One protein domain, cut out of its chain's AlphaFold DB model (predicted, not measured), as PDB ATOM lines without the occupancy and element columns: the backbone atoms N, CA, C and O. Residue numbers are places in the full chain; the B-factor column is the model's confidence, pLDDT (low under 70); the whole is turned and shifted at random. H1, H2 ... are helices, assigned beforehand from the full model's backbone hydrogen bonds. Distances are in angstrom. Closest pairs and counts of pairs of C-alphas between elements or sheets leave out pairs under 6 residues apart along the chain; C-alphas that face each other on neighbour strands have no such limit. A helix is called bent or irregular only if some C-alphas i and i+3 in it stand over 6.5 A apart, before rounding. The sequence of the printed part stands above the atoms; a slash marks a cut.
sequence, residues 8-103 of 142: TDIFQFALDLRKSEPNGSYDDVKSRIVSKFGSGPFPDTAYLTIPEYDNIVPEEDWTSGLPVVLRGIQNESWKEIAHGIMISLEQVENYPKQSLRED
ATOM      1  N   THR A   8     148.868 175.094 185.828       92.31
ATOM      2  CA  THR A   8     148.465 174.474 187.091       92.31
ATOM      3  C   THR A   8     146.952 174.544 187.321       92.31
ATOM      4  O   THR A   8     146.354 173.526 187.665       92.31
ATOM      5  N   ASP A   9     146.306 175.689 187.074       93.06
ATOM      6  CA  ASP A   9     144.851 175.830 187.254       93.06
ATOM      7  C   ASP A   9     144.067 174.909 186.316       93.06
ATOM      8  O   ASP A   9     143.054 174.313 186.693       93.06
ATOM      9  N   ILE A  10     144.542 174.778 185.075       93.81
ATOM     10  CA  ILE A  10     143.923 173.909 184.072       93.81
ATOM     11  C   ILE A  10     144.092 172.438 184.474       93.81
ATOM     12  O   ILE A  10     143.143 171.659 184.353       93.81
ATOM     13  N   PHE A  11     145.267 172.065 184.981       94.69
ATOM     14  CA  PHE A  11     145.536 170.714 185.469       94.69
ATOM     15  C   PHE A  11     144.677 170.359 186.692       94.69
ATOM     16  O   PHE A  11     144.036 169.310 186.706       94.69
ATOM     17  N   GLN A  12     144.582 171.255 187.679       93.25
ATOM     18  CA  GLN A  12     143.720 171.068 188.854       93.25
ATOM     19  C   GLN A  12     142.248 170.937 188.461       93.25
ATOM     20  O   GLN A  12     141.554 170.043 188.938       93.25
ATOM     21  N   PHE A  13     141.781 171.757 187.515       94.44
ATOM     22  CA  PHE A  13     140.431 171.613 186.981       94.44
ATOM     23  C   PHE A  13     140.195 170.232 186.354       94.44
ATOM     24  O   PHE A  13     139.131 169.646 186.555       94.44
ATOM     25  N   ALA A  14     141.167 169.704 185.606       93.38
ATOM     26  CA  ALA A  14     141.068 168.377 185.007       93.38
ATOM     27  C   ALA A  14     141.024 167.269 186.076       93.38
ATOM     28  O   ALA A  14     140.185 166.371 185.989       93.38
ATOM     29  N   LEU A  15     141.858 167.370 187.116       91.94
ATOM     30  CA  LEU A  15     141.853 166.456 188.262       91.94
ATOM     31  C   LEU A  15     140.523 166.463 189.013       91.94
ATOM     32  O   LEU A  15     139.979 165.404 189.320       91.94
ATOM     33  N   ASP A  16     139.987 167.641 189.315       93.06
ATOM     34  CA  ASP A  16     138.720 167.758 190.036       93.06
ATOM     35  C   ASP A  16     137.560 167.201 189.214       93.06
ATOM     36  O   ASP A  16     136.679 166.525 189.754       93.06
ATOM     37  N   LEU A  17     137.602 167.387 187.891       92.50
ATOM     38  CA  LEU A  17     136.636 166.774 186.994       92.50
ATOM     39  C   LEU A  17     136.681 165.247 187.090       92.50
ATOM     40  O   LEU A  17     135.640 164.616 187.259       92.50
ATOM     41  N   ARG A  18     137.880 164.660 187.064       90.81
ATOM     42  CA  ARG A  18     138.081 163.210 187.185       90.81
ATOM     43  C   ARG A  18     137.696 162.662 188.555       90.81
ATOM     44  O   ARG A  18     137.129 161.579 188.632       90.81
ATOM     45  N   LYS A  19     137.916 163.415 189.635       87.81
ATOM     46  CA  LYS A  19     137.421 163.048 190.972       87.81
ATOM     47  C   LYS A  19     135.893 163.039 191.032       87.81
ATOM     48  O   LYS A  19     135.317 162.155 191.660       87.81
ATOM     49  N   SER A  20     135.244 164.015 190.394       89.06
ATOM     50  CA  SER A  20     133.778 164.117 190.364       89.06
ATOM     51  C   SER A  20     133.118 163.104 189.422       89.06
ATOM     52  O   SER A  20     132.033 162.605 189.714       89.06
ATOM     53  N   GLU A  21     133.790 162.755 188.322       89.31
ATOM     54  CA  GLU A  21     133.311 161.840 187.285       89.31
ATOM     55  C   GLU A  21     134.393 160.781 186.952       89.31
ATOM     56  O   GLU A  21     134.998 160.822 185.876       89.31
ATOM     57  N   PRO A  22     134.635 159.785 187.833       81.25
ATOM     58  CA  PRO A  22     135.757 158.839 187.692       81.25
ATOM     59  C   PRO A  22     135.693 157.954 186.439       81.25
ATOM     60  O   PRO A  22     136.718 157.498 185.928       81.25
ATOM     61  N   ASN A  23     134.479 157.728 185.931       82.44
ATOM     62  CA  ASN A  23     134.208 156.912 184.746       82.44
ATOM     63  C   ASN A  23     134.057 157.747 183.461       82.44
ATOM     64  O   ASN A  23     133.718 157.186 182.422       82.44
ATOM     65  N   GLY A  24     134.260 159.071 183.518       82.44
ATOM     66  CA  GLY A  24     134.201 159.932 182.331       82.44
ATOM     67  C   GLY A  24     135.321 159.616 181.333       82.44
ATOM     68  O   GLY A  24     136.384 159.136 181.728       82.44
ATOM     69  N   SER A  25     135.102 159.888 180.043       90.00
ATOM     70  CA  SER A  25     136.149 159.719 179.029       90.00
ATOM     71  C   SER A  25     137.180 160.852 179.105       90.00
ATOM     72  O   SER A  25     136.834 162.002 179.385       90.00
ATOM     73  N   TYR A  26     138.447 160.567 178.788       88.56
ATOM     74  CA  TYR A  26     139.486 161.598 178.659       88.56
ATOM     75  C   TYR A  26     139.152 162.629 177.566       88.56
ATOM     76  O   TYR A  26     139.467 163.815 177.700       88.56
ATOM     77  N   ASP A  27     138.428 162.214 176.524       90.06
ATOM     78  CA  ASP A  27     137.937 163.118 175.479       90.06
ATOM     79  C   ASP A  27     136.883 164.108 176.003       90.06
ATOM     80  O   ASP A  27     136.838 165.267 175.568       90.06
ATOM     81  N   ASP A  28     136.074 163.696 176.984       91.88
ATOM     82  CA  ASP A  28     135.084 164.570 177.621       91.88
ATOM     83  C   ASP A  28     135.784 165.630 178.476       91.88
ATOM     84  O   ASP A  28     135.440 166.813 178.416       91.88
ATOM     85  N   VAL A  29     136.823 165.230 179.219       91.62
ATOM     86  CA  VAL A  29     137.665 166.141 180.011       91.62
ATOM     87  C   VAL A  29     138.298 167.192 179.104       91.62
ATOM     88  O   VAL A  29     138.179 168.393 179.362       91.62
ATOM     89  N   LYS A  30     138.903 166.757 177.991       93.12
ATOM     90  CA  LYS A  30     139.500 167.647 176.987       93.12
ATOM     91  C   LYS A  30     138.476 168.646 176.452       93.12
ATOM     92  O   LYS A  30     138.752 169.844 176.386       93.12
ATOM     93  N   SER A  31     137.281 168.169 176.112       93.69
ATOM     94  CA  SER A  31     136.193 169.006 175.601       93.69
ATOM     95  C   SER A  31     135.731 170.041 176.632       93.69
ATOM     96  O   SER A  31     135.523 171.204 176.284       93.69
ATOM     97  N   ARG A  32     135.643 169.668 177.915       93.19
ATOM     98  CA  ARG A  32     135.281 170.591 179.004       93.19
ATOM     99  C   ARG A  32     136.361 171.631 179.292       93.19
ATOM    100  O   ARG A  32     136.016 172.787 179.531       93.19
ATOM    101  N   ILE A  33     137.644 171.269 179.213       92.88
ATOM    102  CA  ILE A  33     138.759 172.228 179.315       92.88
ATOM    103  C   ILE A  33     138.638 173.282 178.213       92.88
ATOM    104  O   ILE A  33     138.624 174.480 178.498       92.88
ATOM    105  N   VAL A  34     138.481 172.846 176.959       94.25
ATOM    106  CA  VAL A  34     138.333 173.760 175.816       94.25
ATOM    107  C   VAL A  34     137.065 174.603 175.951       94.25
ATOM    108  O   VAL A  34     137.099 175.794 175.668       94.25
ATOM    109  N   SER A  35     135.958 174.041 176.434       93.94
ATOM    110  CA  SER A  35     134.726 174.808 176.634       93.94
ATOM    111  C   SER A  35     134.857 175.876 177.725       93.94
ATOM    112  O   SER A  35     134.266 176.944 177.585       93.94
ATOM    113  N   LYS A  36     135.590 175.597 178.810       92.06
ATOM    114  CA  LYS A  36     135.755 176.519 179.943       92.06
ATOM    115  C   LYS A  36     136.782 177.613 179.659       92.06
ATOM    116  O   LYS A  36     136.525 178.776 179.952       92.06
ATOM    117  N   PHE A  37     137.935 177.243 179.105       92.25
ATOM    118  CA  PHE A  37     139.075 178.149 178.936       92.25
ATOM    119  C   PHE A  37     139.256 178.644 177.498       92.25
ATOM    120  O   PHE A  37     139.921 179.650 177.284       92.25
ATOM    121  N   GLY A  38     138.636 177.994 176.509       88.31
ATOM    122  CA  GLY A  38     138.911 178.222 175.088       88.31
ATOM    123  C   GLY A  38     138.552 179.604 174.543       88.31
ATOM    124  O   GLY A  38     139.055 179.990 173.493       88.31
ATOM    125  N   SER A  39     137.690 180.347 175.241       86.25
ATOM    126  CA  SER A  39     137.357 181.744 174.920       86.25
ATOM    127  C   SER A  39     138.229 182.763 175.665       86.25
ATOM    128  O   SER A  39     138.125 183.964 175.416       86.25
ATOM    129  N   GLY A  40     139.070 182.293 176.588       86.94
ATOM    130  CA  GLY A  40     139.953 183.106 177.411       86.94
ATOM    131  C   GLY A  40     141.354 183.280 176.814       86.94
ATOM    132  O   GLY A  40     141.700 182.662 175.803       86.94
ATOM    133  N   PRO A  41     142.181 184.130 177.449       91.19
ATOM    134  CA  PRO A  41     143.574 184.311 177.061       91.19
ATOM    135  C   PRO A  41     144.397 183.048 177.344       91.19
ATOM    136  O   PRO A  41     144.148 182.345 178.324       91.19
ATOM    137  N   PHE A  42     145.410 182.792 176.516       91.00
ATOM    138  CA  PHE A  42     146.328 181.671 176.715       91.00
ATOM    139  C   PHE A  42     147.176 181.827 177.991       91.00
ATOM    140  O   PHE A  42     147.485 182.963 178.384       91.00
ATOM    141  N   PRO A  43     147.577 180.704 178.619       90.44
ATOM    142  CA  PRO A  43     148.509 180.708 179.742       90.44
ATOM    143  C   PRO A  43     149.849 181.341 179.374       90.44
ATOM    144  O   PRO A  43     150.288 181.283 178.226       90.44
ATOM    145  N   ASP A  44     150.523 181.916 180.368       89.44
ATOM    146  CA  ASP A  44     151.889 182.403 180.203       89.44
ATOM    147  C   ASP A  44     152.894 181.247 180.299       89.44
ATOM    148  O   ASP A  44     152.795 180.389 181.180       89.44
ATOM    149  N   THR A  45     153.896 181.246 179.422       90.06
ATOM    150  CA  THR A  45     154.995 180.273 179.450       90.06
ATOM    151  C   THR A  45     155.863 180.400 180.699       90.06
ATOM    152  O   THR A  45     156.500 179.424 181.084       90.06
ATOM    153  N   ALA A  46     155.869 181.564 181.362       86.00
ATOM    154  CA  ALA A  46     156.570 181.767 182.631       86.00
ATOM    155  C   ALA A  46     156.072 180.838 183.758       86.00
ATOM    156  O   ALA A  46     156.807 180.586 184.708       86.00
ATOM    157  N   TYR A  47     154.848 180.309 183.635       85.94
ATOM    158  CA  TYR A  47     154.210 179.415 184.606       85.94
ATOM    159  C   TYR A  47     153.833 178.063 183.977       85.94
ATOM    160  O   TYR A  47     152.784 177.489 184.281       85.94
ATOM    161  N   LEU A  48     154.679 177.553 183.074       89.56
ATOM    162  CA  LEU A  48     154.550 176.216 182.487       89.56
ATOM    163  C   LEU A  48     154.952 175.144 183.511       89.56
ATOM    164  O   LEU A  48     156.027 174.557 183.437       89.56
ATOM    165  N   THR A  49     154.093 174.920 184.497       89.00
ATOM    166  CA  THR A  49     154.340 173.969 185.579       89.00
ATOM    167  C   THR A  49     153.052 173.262 185.993       89.00
ATOM    168  O   THR A  49     151.946 173.809 185.878       89.00
ATOM    169  N   ILE A  50     153.213 172.025 186.453       87.81
ATOM    170  CA  ILE A  50     152.197 171.208 187.113       87.81
ATOM    171  C   ILE A  50     152.674 171.033 188.567       87.81
ATOM    172  O   ILE A  50     153.884 170.983 188.789       87.81
ATOM    173  N   PRO A  51     151.773 170.984 189.565       86.75
ATOM    174  CA  PRO A  51     152.161 170.686 190.943       86.75
ATOM    175  C   PRO A  51     152.939 169.371 191.034       86.75
ATOM    176  O   PRO A  51     152.679 168.466 190.254       86.75
ATOM    177  N   GLU A  52     153.859 169.247 191.985       85.31
ATOM    178  CA  GLU A  52     154.685 168.042 192.116       85.31
ATOM    179  C   GLU A  52     153.844 166.801 192.460       85.31
ATOM    180  O   GLU A  52     153.025 166.822 193.386       85.31
ATOM    181  N   TYR A  53     154.087 165.705 191.733       84.44
ATOM    182  CA  TYR A  53     153.459 164.393 191.946       84.44
ATOM    183  C   TYR A  53     154.487 163.271 192.161       84.44
ATOM    184  O   TYR A  53     154.133 162.101 192.027       84.44
ATOM    185  N   ASP A  54     155.720 163.592 192.568       79.75
ATOM    186  CA  ASP A  54     156.832 162.637 192.765       79.75
ATOM    187  C   ASP A  54     156.545 161.520 193.777       79.75
ATOM    188  O   ASP A  54     157.198 160.485 193.800       79.75
ATOM    189  N   ASN A  55     155.548 161.684 194.643       77.06
ATOM    190  CA  ASN A  55     155.096 160.619 195.540       77.06
ATOM    191  C   ASN A  55     154.171 159.595 194.846       77.06
ATOM    192  O   ASN A  55     153.901 158.518 195.389       77.06
ATOM    193  N   ILE A  56     153.643 159.930 193.670       78.62
ATOM    194  CA  ILE A  56     152.621 159.175 192.937       78.62
ATOM    195  C   ILE A  56     153.157 158.680 191.589       78.62
ATOM    196  O   ILE A  56     152.885 157.530 191.227       78.62
ATOM    197  N   VAL A  57     153.923 159.501 190.872       84.38
ATOM    198  CA  VAL A  57     154.464 159.240 189.529       84.38
ATOM    199  C   VAL A  57     155.858 159.877 189.411       84.38
ATOM    200  O   VAL A  57     156.058 160.920 190.027       84.38
ATOM    201  N   PRO A  58     156.822 159.301 188.667       84.81
ATOM    202  CA  PRO A  58     158.112 159.945 188.422       84.81
ATOM    203  C   PRO A  58     157.953 161.306 187.732       84.81
ATOM    204  O   PRO A  58     157.027 161.490 186.938       84.81
ATOM    205  N   GLU A  59     158.888 162.230 187.972       85.69
ATOM    206  CA  GLU A  59     158.891 163.572 187.365       85.69
ATOM    207  C   GLU A  59     158.696 163.551 185.847       85.69
ATOM    208  O   GLU A  59     157.858 164.276 185.308       85.69
ATOM    209  N   GLU A  60     159.403 162.657 185.161       86.06
ATOM    210  CA  GLU A  60     159.356 162.492 183.704       86.06
ATOM    211  C   GLU A  60     157.941 162.201 183.180       86.06
ATOM    212  O   GLU A  60     157.553 162.666 182.106       86.06
ATOM    213  N   ASP A  61     157.148 161.468 183.959       87.75
ATOM    214  CA  ASP A  61     155.826 161.003 183.565       87.75
ATOM    215  C   ASP A  61     154.751 162.056 183.886       87.75
ATOM    216  O   ASP A  61     153.927 162.369 183.021       87.75
ATOM    217  N   TRP A  62     154.757 162.681 185.071       88.06
ATOM    218  CA  TRP A  62     153.748 163.711 185.387       88.06
ATOM    219  C   TRP A  62     154.015 165.063 184.708       88.06
ATOM    220  O   TRP A  62     153.090 165.864 184.569       88.06
ATOM    221  N   THR A  63     155.233 165.304 184.210       92.19
ATOM    222  CA  THR A  63     155.563 166.470 183.365       92.19
ATOM    223  C   THR A  63     155.490 166.184 181.862       92.19
ATOM    224  O   THR A  63     155.595 167.114 181.056       92.19
ATOM    225  N   SER A  64     155.260 164.929 181.457       92.38
ATOM    226  CA  SER A  64     155.338 164.462 180.060       92.38
ATOM    227  C   SER A  64     154.488 165.261 179.061       92.38
ATOM    228  O   SER A  64     154.827 165.366 177.879       92.38
ATOM    229  N   GLY A  65     153.390 165.868 179.514       93.81
ATOM    230  CA  GLY A  65     152.526 166.691 178.677       93.81
ATOM    231  C   GLY A  65     152.931 168.164 178.553       93.81
ATOM    232  O   GLY A  65     152.423 168.845 177.658       93.81
ATOM    233  N   LEU A  66     153.846 168.676 179.385       94.50
ATOM    234  CA  LEU A  66     154.275 170.083 179.360       94.50
ATOM    235  C   LEU A  66     154.857 170.534 178.008       94.50
ATOM    236  O   LEU A  66     154.500 171.628 177.565       94.50
ATOM    237  N   PRO A  67     155.666 169.732 177.283       95.31
ATOM    238  CA  PRO A  67     156.126 170.109 175.944       95.31
ATOM    239  C   PRO A  67     154.976 170.308 174.945       95.31
ATOM    240  O   PRO A  67     155.028 171.192 174.088       95.31
ATOM    241  N   VAL A  68     153.904 169.516 175.070       96.00
ATOM    242  CA  VAL A  68     152.698 169.644 174.237       96.00
ATOM    243  C   VAL A  68     151.900 170.885 174.630       96.00
ATOM    244  O   VAL A  68     151.413 171.596 173.751       96.00
ATOM    245  N   VAL A  69     151.815 171.192 175.929       95.44
ATOM    246  CA  VAL A  69     151.213 172.441 176.417       95.44
ATOM    247  C   VAL A  69     151.975 173.654 175.888       95.44
ATOM    248  O   VAL A  69     151.349 174.563 175.351       95.44
ATOM    249  N   LEU A  70     153.309 173.654 175.967       95.81
ATOM    250  CA  LEU A  70     154.153 174.731 175.445       95.81
ATOM    251  C   LEU A  70     153.907 174.969 173.957       95.81
ATOM    252  O   LEU A  70     153.678 176.105 173.543       95.81
ATOM    253  N   ARG A  71     153.902 173.894 173.162       95.69
ATOM    254  CA  ARG A  71     153.593 173.968 171.731       95.69
ATOM    255  C   ARG A  71     152.193 174.535 171.492       95.69
ATOM    256  O   ARG A  71     152.021 175.392 170.631       95.69
ATOM    257  N   GLY A  72     151.212 174.118 172.288       94.50
ATOM    258  CA  GLY A  72     149.853 174.647 172.231       94.50
ATOM    259  C   GLY A  72     149.764 176.137 172.570       94.50
ATOM    260  O   GLY A  72     149.008 176.847 171.918       94.50
ATOM    261  N   ILE A  73     150.554 176.629 173.530       93.88
ATOM    262  CA  ILE A  73     150.643 178.062 173.853       93.88
ATOM    263  C   ILE A  73     151.272 178.834 172.687       93.88
ATOM    264  O   ILE A  73     150.724 179.845 172.260       93.88
ATOM    265  N   GLN A  74     152.382 178.340 172.133       93.81
ATOM    266  CA  GLN A  74     153.085 178.975 171.010       93.81
ATOM    267  C   GLN A  74     152.244 179.026 169.727       93.81
ATOM    268  O   GLN A  74     152.346 179.984 168.965       93.81
ATOM    269  N   ASN A  75     151.407 178.011 169.504       95.12
ATOM    270  CA  ASN A  75     150.520 177.903 168.345       95.12
ATOM    271  C   ASN A  75     149.106 178.450 168.601       95.12
ATOM    272  O   ASN A  75     148.236 178.270 167.750       95.12
ATOM    273  N   GLU A  76     148.847 179.044 169.770       93.62
ATOM    274  CA  GLU A  76     147.528 179.569 170.150       93.62
ATOM    275  C   GLU A  76     146.398 178.522 169.994       93.62
ATOM    276  O   GLU A  76     145.295 178.788 169.513       93.62
ATOM    277  N   SER A  77     146.673 177.281 170.408       95.06
ATOM    278  CA  SER A  77     145.784 176.132 170.246       95.06
ATOM    279  C   SER A  77     145.366 175.542 171.589       95.06
ATOM    280  O   SER A  77     146.043 174.698 172.183       95.06
ATOM    281  N   TRP A  78     144.156 175.896 172.030       94.50
ATOM    282  CA  TRP A  78     143.533 175.310 173.225       94.50
ATOM    283  C   TRP A  78     143.346 173.795 173.131       94.50
ATOM    284  O   TRP A  78     143.379 173.100 174.144       94.50
ATOM    285  N   LYS A  79     143.182 173.266 171.913       94.69
ATOM    286  CA  LYS A  79     143.078 171.821 171.680       94.69
ATOM    287  C   LYS A  79     144.384 171.098 172.002       94.69
ATOM    288  O   LYS A  79     144.331 169.977 172.508       94.69
ATOM    289  N   GLU A  80     145.523 171.718 171.702       95.31
ATOM    290  CA  GLU A  80     146.843 171.175 172.034       95.31
ATOM    291  C   GLU A  80     147.152 171.327 173.518       95.31
ATOM    292  O   GLU A  80     147.583 170.359 174.137       95.31
ATOM    293  N   ILE A  81     146.829 172.477 174.116       94.75
ATOM    294  CA  ILE A  81     146.971 172.689 175.565       94.75
ATOM    295  C   ILE A  81     146.180 171.630 176.338       94.75
ATOM    296  O   ILE A  81     146.739 170.921 177.172       94.75
ATOM    297  N   ALA A  82     144.896 171.454 176.016       95.12
ATOM    298  CA  ALA A  82     144.053 170.456 176.668       95.12
ATOM    299  C   ALA A  82     144.567 169.022 176.449       95.12
ATOM    300  O   ALA A  82     144.413 168.171 177.320       95.12
ATOM    301  N   HIS A  83     145.197 168.748 175.303       96.12
ATOM    302  CA  HIS A  83     145.807 167.449 175.042       96.12
ATOM    303  C   HIS A  83     147.062 167.206 175.889       96.12
ATOM    304  O   HIS A  83     147.196 166.126 176.450       96.12
ATOM    305  N   GLY A  84     147.946 168.197 176.037       95.00
ATOM    306  CA  GLY A  84     149.116 168.078 176.911       95.00
ATOM    307  C   GLY A  84     148.735 167.885 178.381       95.00
ATOM    308  O   GLY A  84     149.289 167.027 179.065       95.00
ATOM    309  N   ILE A  85     147.716 168.606 178.855       95.25
ATOM    310  CA  ILE A  85     147.167 168.407 180.206       95.25
ATOM    311  C   ILE A  85     146.655 166.975 180.392       95.25
ATOM    312  O   ILE A  85     146.947 166.348 181.406       95.25
ATOM    313  N   MET A  86     145.935 166.441 179.402       94.88
ATOM    314  CA  MET A  86     145.429 165.069 179.431       94.88
ATOM    315  C   MET A  86     146.558 164.033 179.499       94.88
ATOM    316  O   MET A  86     146.467 163.132 180.320       94.88
ATOM    317  N   ILE A  87     147.631 164.186 178.715       94.25
ATOM    318  CA  ILE A  87     148.784 163.267 178.752       94.25
ATOM    319  C   ILE A  87     149.343 163.162 180.178       94.25
ATOM    320  O   ILE A  87     149.502 162.067 180.708       94.25
ATOM    321  N   SER A  88     149.571 164.306 180.825       93.25
ATOM    322  CA  SER A  88     150.103 164.348 182.195       93.25
ATOM    323  C   SER A  88     149.123 163.729 183.201       93.25
ATOM    324  O   SER A  88     149.514 162.984 184.096       93.25
ATOM    325  N   LEU A  89     147.826 164.004 183.037       92.94
ATOM    326  CA  LEU A  89     146.757 163.476 183.885       92.94
ATOM    327  C   LEU A  89     146.633 161.951 183.774       92.94
ATOM    328  O   LEU A  89     146.477 161.270 184.784       92.94
ATOM    329  N   GLU A  90     146.727 161.413 182.560       91.31
ATOM    330  CA  GLU A  90     146.708 159.974 182.306       91.31
ATOM    331  C   GLU A  90     147.868 159.266 183.000       91.31
ATOM    332  O   GLU A  90     147.654 158.204 183.585       91.31
ATOM    333  N   GLN A  91     149.068 159.854 182.979       90.19
ATOM    334  CA  GLN A  91     150.208 159.306 183.712       90.19
ATOM    335  C   GLN A  91     149.923 159.289 185.213       90.19
ATOM    336  O   GLN A  91     149.993 158.231 185.836       90.19
ATOM    337  N   VAL A  92     149.480 160.418 185.776       89.25
ATOM    338  CA  VAL A  92     149.137 160.523 187.205       89.25
ATOM    339  C   VAL A  92     148.078 159.500 187.637       89.25
ATOM    340  O   VAL A  92     148.189 158.910 188.712       89.25
ATOM    341  N   GLU A  93     147.073 159.229 186.804       88.25
ATOM    342  CA  GLU A  93     145.994 158.294 187.139       88.25
ATOM    343  C   GLU A  93     146.312 156.820 186.886       88.25
ATOM    344  O   GLU A  93     145.825 155.942 187.611       88.25
ATOM    345  N   ASN A  94     147.038 156.516 185.813       87.19
ATOM    346  CA  ASN A  94     147.234 155.139 185.370       87.19
ATOM    347  C   ASN A  94     148.495 154.523 185.947       87.19
ATOM    348  O   ASN A  94     148.509 153.311 186.173       87.19
ATOM    349  N   TYR A  95     149.506 155.333 186.254       83.69
ATOM    350  CA  TYR A  95     150.748 154.839 186.823       83.69
ATOM    351  C   TYR A  95     150.500 154.010 188.096       83.69
ATOM    352  O   TYR A  95     150.930 152.859 188.119       83.69
ATOM    353  N   PRO A  96     149.717 154.444 189.112       80.19
ATOM    354  CA  PRO A  96     149.453 153.606 190.291       80.19
ATOM    355  C   PRO A  96     148.781 152.264 189.961       80.19
ATOM    356  O   PRO A  96     149.084 151.248 190.580       80.19
ATOM    357  N   LYS A  97     147.902 152.237 188.950       81.12
ATOM    358  CA  LYS A  97     147.181 151.027 188.517       81.12
ATOM    359  C   LYS A  97     148.102 150.037 187.802       81.12
ATOM    360  O   LYS A  97     147.930 148.830 187.931       81.12
ATOM    361  N   GLN A  98     149.057 150.549 187.029       77.38
ATOM    362  CA  GLN A  98     149.983 149.755 186.218       77.38
ATOM    363  C   GLN A  98     151.224 149.318 186.997       77.38
ATOM    364  O   GLN A  98     151.834 148.304 186.676       77.38
ATOM    365  N   SER A  99     151.589 150.062 188.038       68.62
ATOM    366  CA  SER A  99     152.834 149.873 188.779       68.62
ATOM    367  C   SER A  99     152.794 148.682 189.764       68.62
ATOM    368  O   SER A  99     153.782 148.421 190.441       68.62
ATOM    369  N   LEU A 100     151.687 147.928 189.833       58.19
ATOM    370  CA  LEU A 100     151.518 146.590 190.445       58.19
ATOM    371  C   LEU A 100     151.851 146.407 191.959       58.19
ATOM    372  O   LEU A 100     151.422 145.399 192.519       58.19
ATOM    373  N   ARG A 101     152.504 147.356 192.658       57.06
ATOM    374  CA  ARG A 101     152.673 147.411 194.138       57.06
ATOM    375  C   ARG A 101     153.098 148.801 194.636       57.06
ATOM    376  O   ARG A 101     154.048 149.357 194.103       57.06
ATOM    377  N   GLU A 102     152.452 149.376 195.649       53.75
ATOM    378  CA  GLU A 102     152.847 150.697 196.193       53.75
ATOM    379  C   GLU A 102     154.208 150.683 196.917       53.75
ATOM    380  O   GLU A 102     154.904 151.692 196.917       53.75
ATOM    381  N   ASP A 103     154.600 149.539 197.480       54.94
ATOM    382  CA  ASP A 103     155.775 149.313 198.337       54.94
ATOM    383  C   ASP A 103     156.956 148.643 197.608       54.94
ATOM    384  O   ASP A 103     157.809 148.009 198.229       54.94
TER     385      ASP A 103
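What this domain is: This is residues 8 to 103 of the 142 residues of an uncharacterized protein of Acidobacteria bacterium (UniProt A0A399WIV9). One long helix, H5, runs through the middle of an elongated body: H4 folds back along it as a helical hairpin with little H3 farther along on the same flank, while H2 crosses it on the opposite flank and H1 crosses it obliquely beside H2. A long stretch without a named element, residues 38 to 58, leads from the end of H2 back to H3. The printed part has 96 residues, with five named helices in the order H1, H2, H3, H4, H5 and no named strand, and its class is all helix. It is compact, with a radius of gyration of the C-alphas of 13.2 A, and the C-alphas span 43 by 28 by 16 A.

Where its parts are: Find C-alpha 78 at (143.533, 175.310, 173.225); from there H5, residues 78 to 98, runs 29.4 A to C-alpha 98 at (149.983, 149.755, 186.218). It has a kink of 26 degrees near residue 92, and it is irregular, but only just: C-alphas 93 and 96 are 6.6 A apart. Before it come H4, residues 66 to 74, 12.3 A long, and H3, the four residues 59 to 62. Go back to C-alpha 8 at (148.465, 174.474, 187.091) for H1, residues 8 to 20, which is 18.3 A long; H2, residues 26 to 37, covers 16.6 A.

How they stand to each other: Start at H5, the hub, which touches the four other helices. H4 touches it at a shallow tilt of 7 degrees, opposite ways, and their closest C-alphas, those of Val 69 and Ile 81, are 4.3 A apart. Look next at Trp 62 and Ser 88, whose C-alphas, 4.9 A apart, are the closest of H3 and H5; H5 touches H3 with residues 88 to 92 alone. H2 touches residues 78 to 86 of H5 alone, at a steep tilt of 41 degrees, opposite ways, the closest C-alphas being those of Lys 30 and Ala 82, 5.4 A apart. H1, with residues 10 to 15 alone, touches residues 85 to 89 of H5 at a steep tilt of 54 degrees, the same way; the closest C-alphas are those of Phe 11 and Ile 85, 6.0 A apart. H1 and H2 touch at a steep tilt of 50 degrees, opposite ways, with the C-alphas of Ala 14 and Val 29 closest at 6.4 A. H4 is apart from H1, H2 and H3. In H1, H2 and H4 every O i to N i+4 pair is within hydrogen-bond range, in H5 15 of 17 are, and H3 is too short for such a pair.

The domain as a whole: Look to Ser 39 and Asp 103 for the two C-alphas farthest apart, 44.0 A. The printed part has no cut; the link from H2 to H3 is long, with 21 residues, and the other links are tight. The mean pLDDT of the printed part is 88.6, and residues 99 to 103 are under 70.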